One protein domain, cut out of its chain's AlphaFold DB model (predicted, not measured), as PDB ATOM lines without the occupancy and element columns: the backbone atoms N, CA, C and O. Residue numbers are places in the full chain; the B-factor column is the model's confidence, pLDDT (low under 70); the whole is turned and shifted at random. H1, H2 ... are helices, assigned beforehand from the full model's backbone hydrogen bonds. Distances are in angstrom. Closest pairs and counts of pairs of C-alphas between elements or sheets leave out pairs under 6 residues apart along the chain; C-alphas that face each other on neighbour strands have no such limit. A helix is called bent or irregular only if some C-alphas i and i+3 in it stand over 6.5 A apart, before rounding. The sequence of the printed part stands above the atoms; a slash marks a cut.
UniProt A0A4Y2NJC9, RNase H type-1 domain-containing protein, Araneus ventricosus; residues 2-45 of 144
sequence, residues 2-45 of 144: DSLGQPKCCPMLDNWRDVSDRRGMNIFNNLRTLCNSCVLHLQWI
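This is residues 2 to 45 of the 144 residues of the protein "RNase H type-1 domain-containing protein" of Araneus ventricosus (UniProt A0A4Y2NJC9). The chain folds back on itself as an open V of two helices, a short irregular one, H1, and a long one, H2, with the closed end at the turn between them. At the open end are two tails without named elements: residues 2 to 10 lead into H1, and residues 38 to 45 run from the end of H2 back toward the side of H1. The printed part has 44 residues with two named helices, H1 then H2, and no named strand; the class is all helix. It is compact, with a radius of gyration of the C-alphas of 10.4 A, and the C-alphas span 27 by 26 by 17 A.

Go first to H1, residues 11 to 17, then past residues 18 to 21, a tight link, to H2, residues 22 to 37. The two helices are close but not clearly touching, with 2 pairs of C-alphas within 8 A. Their closest C-alphas, those of Arg 17 and Met 25, are 7.3 A apart. Their lines stand at a steep tilt of 36 degrees, only just beyond shallow, and they run opposite ways. In H2 every O i to N i+4 pair is within hydrogen-bond range; in H1 0 of 3 are, beside 2 of 4 O i to N i+3 pairs.

Find C-alpha 11 at (19.454, 32.849, 3.654); from there H1 runs 11.9 A to C-alpha 17. H1 is irregular: C-alphas 12 and 15 are 7.9 A apart. Look next for C-alpha 22 at (20.375, 18.390, 17.623), where H2 begins; it runs 23.1 A to C-alpha 37 at (26.454, 40.680, 17.544).

The two C-alphas farthest apart, those of Ser 20 and Val 39, are 26.7 A from each other. Residues 18 to 23 stand free. The printed part has no cut. In the B-factor column the mean pLDDT of the printed part is 70.1, and you will find residues 2 to 20, 40 and 42 under 70.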
ATOM      1  N   ASP A   2      14.215  38.997   9.098       57.16
ATOM      2  CA  ASP A   2      13.167  39.119   8.078       57.16
ATOM      3  C   ASP A   2      11.775  38.801   8.660       57.16
ATOM      4  O   ASP A   2      11.632  38.545   9.860       57.16
ATOM      5  N   SER A   3      10.754  38.831   7.805       48.50
ATOM      6  CA  SER A   3       9.343  38.580   8.126       48.50
ATOM      7  C   SER A   3       9.064  37.185   8.713       48.50
ATOM      8  O   SER A   3       7.968  36.951   9.210       48.50
ATOM      9  N   LEU A   4      10.040  36.268   8.670       57.91
ATOM     10  CA  LEU A   4       9.961  34.889   9.170       57.91
ATOM     11  C   LEU A   4      10.850  34.661  10.413       57.91
ATOM     12  O   LEU A   4      11.010  33.534  10.894       57.91
ATOM     13  N   GLY A   5      11.434  35.731  10.969       57.97
ATOM     14  CA  GLY A   5      12.284  35.676  12.161       57.97
ATOM     15  C   GLY A   5      13.683  35.099  11.906       57.97
ATOM     16  O   GLY A   5      14.384  34.739  12.864       57.97
ATOM     17  N   GLN A   6      14.107  34.996  10.644       58.19
ATOM     18  CA  GLN A   6      15.412  34.470  10.258       58.19
ATOM     19  C   GLN A   6      16.487  35.576  10.282       58.19
ATOM     20  O   GLN A   6      16.207  36.766  10.058       58.19
ATOM     21  N   PRO A   7      17.739  35.231  10.645       59.19
ATOM     22  CA  PRO A   7      18.863  36.149  10.519       59.19
ATOM     23  C   PRO A   7      19.160  36.389   9.033       59.19
ATOM     24  O   PRO A   7      19.450  35.451   8.297       59.19
ATOM     25  N   LYS A   8      19.154  37.663   8.613       60.41
ATOM     26  CA  LYS A   8      19.417  38.083   7.218       60.41
ATOM     27  C   LYS A   8      20.780  37.615   6.681       60.41
ATOM     28  O   LYS A   8      21.000  37.623   5.478       60.41
ATOM     29  N   CYS A   9      21.686  37.221   7.574       59.62
ATOM     30  CA  CYS A   9      23.024  36.735   7.263       59.62
ATOM     31  C   CYS A   9      23.062  35.276   6.774       59.62
ATOM     32  O   CYS A   9      24.076  34.884   6.206       59.62
ATOM     33  N   CYS A  10      21.999  34.478   6.961       60.03
ATOM     34  CA  CYS A  10      21.994  33.046   6.618       60.03
ATOM     35  C   CYS A  10      20.851  32.590   5.673       60.03
ATOM     36  O   CYS A  10      20.260  31.550   5.957       60.03
ATOM     37  N   PRO A  11      20.551  33.271   4.545       63.06
ATOM     38  CA  PRO A  11      19.454  32.849   3.654       63.06
ATOM     39  C   PRO A  11      19.688  31.465   3.021       63.06
ATOM     40  O   PRO A  11      18.772  30.718   2.718       63.06
ATOM     41  N   MET A  12      20.951  31.070   2.841       62.34
ATOM     42  CA  MET A  12      21.293  29.757   2.278       62.34
ATOM     43  C   MET A  12      21.001  28.577   3.225       62.34
ATOM     44  O   MET A  12      21.115  27.426   2.819       62.34
ATOM     45  N   LEU A  13      20.665  28.851   4.492       65.00
ATOM     46  CA  LEU A  13      20.396  27.843   5.521       65.00
ATOM     47  C   LEU A  13      18.898  27.734   5.850       65.00
ATOM     48  O   LEU A  13      18.537  27.196   6.895       65.00
ATOM     49  N   ASP A  14      18.017  28.223   4.977       67.12
ATOM     50  CA  ASP A  14      16.573  28.252   5.236       67.12
ATOM     51  C   ASP A  14      15.972  26.846   5.411       67.12
ATOM     52  O   ASP A  14      15.208  26.616   6.347       67.12
ATOM     53  N   ASN A  15      16.431  25.870   4.620       69.81
ATOM     54  CA  ASN A  15      15.997  24.466   4.706       69.81
ATOM     55  C   ASN A  15      16.639  23.699   5.878       69.81
ATOM     56  O   ASN A  15      16.376  22.518   6.093       69.81
ATOM     57  N   TRP A  16      17.538  24.332   6.635       65.12
ATOM     58  CA  TRP A  16      18.311  23.637   7.666       65.12
ATOM     59  C   TRP A  16      17.483  23.327   8.917       65.12
ATOM     60  O   TRP A  16      17.819  22.412   9.667       65.12
ATOM     61  N   ARG A  17      16.350  24.023   9.102       63.22
ATOM     62  CA  ARG A  17      15.351  23.680  10.126       63.22
ATOM     63  C   ARG A  17      14.735  22.297   9.898       63.22
ATOM     64  O   ARG A  17      14.400  21.632  10.875       63.22
ATOM     65  N   ASP A  18      14.659  21.838   8.651       68.50
ATOM     66  CA  ASP A  18      14.024  20.564   8.297       68.50
ATOM     67  C   ASP A  18      14.924  19.356   8.597       68.50
ATOM     68  O   ASP A  18      14.440  18.248   8.825       68.50
ATOM     69  N   VAL A  19      16.244  19.567   8.682       66.00
ATOM     70  CA  VAL A  19      17.244  18.511   8.928       66.00
ATOM     71  C   VAL A  19      17.171  17.963  10.368       66.00
ATOM     72  O   VAL A  19      17.626  16.850  10.622       66.00
ATOM     73  N   SER A  20      16.527  18.690  11.296       62.25
ATOM     74  CA  SER A  20      16.103  18.240  12.639       62.25
ATOM     75  C   SER A  20      17.168  17.561  13.527       62.25
ATOM     76  O   SER A  20      16.829  16.910  14.520       62.25
ATOM     77  N   ASP A  21      18.463  17.709  13.241       79.81
ATOM     78  CA  ASP A  21      19.520  17.142  14.073       79.81
ATOM     79  C   ASP A  21      19.901  18.102  15.219       79.81
ATOM     80  O   ASP A  21      20.045  19.315  15.060       79.81
ATOM     81  N   ARG A  22      20.086  17.563  16.433       77.75
ATOM     82  CA  ARG A  22      20.375  18.390  17.623       77.75
ATOM     83  C   ARG A  22      21.676  19.190  17.486       77.75
ATOM     84  O   ARG A  22      21.809  20.256  18.084       77.75
ATOM     85  N   ARG A  23      22.654  18.669  16.735       77.25
ATOM     86  CA  ARG A  23      23.958  19.318  16.548       77.25
ATOM     87  C   ARG A  23      23.876  20.453  15.533       77.25
ATOM     88  O   ARG A  23      24.313  21.549  15.874       77.25
ATOM     89  N   GLY A  24      23.282  20.234  14.361       77.81
ATOM     90  CA  GLY A  24      23.037  21.295  13.384       77.81
ATOM     91  C   GLY A  24      22.185  22.421  13.959       77.81
ATOM     92  O   GLY A  24      22.548  23.585  13.808       77.81
ATOM     93  N   MET A  25      21.159  22.104  14.759       78.31
ATOM     94  CA  MET A  25      20.366  23.133  15.447       78.31
ATOM     95  C   MET A  25      21.177  23.977  16.440       78.31
ATOM     96  O   MET A  25      20.997  25.195  16.501       78.31
ATOM     97  N   ASN A  26      22.101  23.373  17.196       80.50
ATOM     98  CA  ASN A  26      22.996  24.130  18.078       80.50
ATOM     99  C   ASN A  26      23.950  25.037  17.283       80.50
ATOM    100  O   ASN A  26      24.159  26.187  17.664       80.50
ATOM    101  N   ILE A  27      24.497  24.545  16.167       81.31
ATOM    102  CA  ILE A  27      25.369  25.332  15.283       81.31
ATOM    103  C   ILE A  27      24.593  26.516  14.695       81.31
ATOM    104  O   ILE A  27      25.069  27.648  14.748       81.31
ATOM    105  N   PHE A  28      23.374  26.278  14.210       78.56
ATOM    106  CA  PHE A  28      22.499  27.320  13.682       78.56
ATOM    107  C   PHE A  28      22.190  28.402  14.723       78.56
ATOM    108  O   PHE A  28      22.299  29.592  14.429       78.56
ATOM    109  N   ASN A  29      21.856  28.010  15.956       78.44
ATOM    110  CA  ASN A  29      21.585  28.960  17.035       78.44
ATOM    111  C   ASN A  29      22.824  29.791  17.398       78.44
ATOM    112  O   ASN A  29      22.705  30.998  17.603       78.44
ATOM    113  N   ASN A  30      24.014  29.188  17.407       81.69
ATOM    114  CA  ASN A  30      25.264  29.917  17.629       81.69
ATOM    115  C   ASN A  30      25.548  30.916  16.500       81.69
ATOM    116  O   ASN A  30      25.856  32.076  16.773       81.69
ATOM    117  N   LEU A  31      25.385  30.502  15.239       78.25
ATOM    118  CA  LEU A  31      25.513  31.394  14.083       78.25
ATOM    119  C   LEU A  31      24.518  32.552  14.167       78.25
ATOM    120  O   LEU A  31      24.890  33.698  13.930       78.25
ATOM    121  N   ARG A  32      23.274  32.282  14.575       75.88
ATOM    122  CA  ARG A  32      22.248  33.310  14.781       75.88
ATOM    123  C   ARG A  32      22.670  34.333  15.834       75.88
ATOM    124  O   ARG A  32      22.508  35.526  15.597       75.88
ATOM    125  N   THR A  33      23.225  33.888  16.960       79.69
ATOM    126  CA  THR A  33      23.757  34.784  17.998       79.69
ATOM    127  C   THR A  33      24.887  35.655  17.454       79.69
ATOM    128  O   THR A  33      24.851  36.869  17.635       79.69
ATOM    129  N   LEU A  34      25.833  35.069  16.714       78.44
ATOM    130  CA  LEU A  34      26.948  35.803  16.106       78.44
ATOM    131  C   LEU A  34      26.482  36.835  15.070       78.44
ATOM    132  O   LEU A  34      27.008  37.943  15.026       78.44
ATOM    133  N   CYS A  35      25.463  36.508  14.276       74.81
ATOM    134  CA  CYS A  35      24.869  37.435  13.307       74.81
ATOM    135  C   CYS A  35      24.124  38.600  13.975       74.81
ATOM    136  O   CYS A  35      23.905  39.630  13.345       74.81
ATOM    137  N   ASN A  36      23.706  38.440  15.234       72.38
ATOM    138  CA  ASN A  36      23.095  39.521  16.006       72.38
ATOM    139  C   ASN A  36      24.151  40.421  16.669       72.38
ATOM    140  O   ASN A  36      23.858  41.585  16.924       72.38
ATOM    141  N   SER A  37      25.355  39.905  16.952       77.94
ATOM    142  CA  SER A  37      26.454  40.680  17.544       77.94
ATOM    143  C   SER A  37      27.402  41.307  16.517       77.94
ATOM    144  O   SER A  37      28.060  42.293  16.832       77.94
ATOM    145  N   CYS A  38      27.492  40.749  15.307       74.69
ATOM    146  CA  CYS A  38      28.433  41.166  14.269       74.69
ATOM    147  C   CYS A  38      27.752  41.237  12.897       74.69
ATOM    148  O   CYS A  38      26.907  40.404  12.565       74.69
ATOM    149  N   VAL A  39      28.176  42.185  12.055       75.62
ATOM    150  CA  VAL A  39      27.773  42.221  10.641       75.62
ATOM    151  C   VAL A  39      28.532  41.125   9.897       75.62
ATOM    152  O   VAL A  39      29.697  41.285   9.539       75.62
ATOM    153  N   LEU A  40      27.874  39.984   9.710       69.25
ATOM    154  CA  LEU A  40      28.433  38.826   9.023       69.25
ATOM    155  C   LEU A  40      27.894  38.760   7.590       69.25
ATOM    156  O   LEU A  40      26.683  38.665   7.383       69.25
ATOM    157  N   HIS A  41      28.794  38.773   6.608       71.00
ATOM    158  CA  HIS A  41      28.467  38.519   5.205       71.00
ATOM    159  C   HIS A  41      28.918  37.108   4.839       71.00
ATOM    160  O   HIS A  41      30.100  36.859   4.620       71.00
ATOM    161  N   LEU A  42      27.968  36.176   4.802       68.75
ATOM    162  CA  LEU A  42      28.227  34.814   4.353       68.75
ATOM    163  C   LEU A  42      28.054  34.740   2.837       68.75
ATOM    164  O   LEU A  42      26.981  35.032   2.312       68.75
ATOM    165  N   GLN A  43      29.110  34.325   2.142       75.44
ATOM    166  CA  GLN A  43      29.086  34.063   0.710       75.44
ATOM    167  C   GLN A  43      29.246  32.564   0.477       75.44
ATOM    168  O   GLN A  43      30.178  31.947   0.988       75.44
ATOM    169  N   TRP A  44      28.335  31.978  -0.298       75.75
ATOM    170  CA  TRP A  44      28.477  30.590  -0.714       75.75
ATOM    171  C   TRP A  44      29.514  30.489  -1.835       75.75
ATOM    172  O   TRP A  44      29.436  31.222  -2.824       75.75
ATOM    173  N   ILE A  45      30.477  29.580  -1.676       73.94
ATOM    174  CA  ILE A  45      31.503  29.283  -2.675       73.94
ATOM    175  C   ILE A  45      31.281  27.836  -3.141       73.94
ATOM    176  O   ILE A  45      31.259  26.941  -2.293       73.94
TER     177      ILE A  45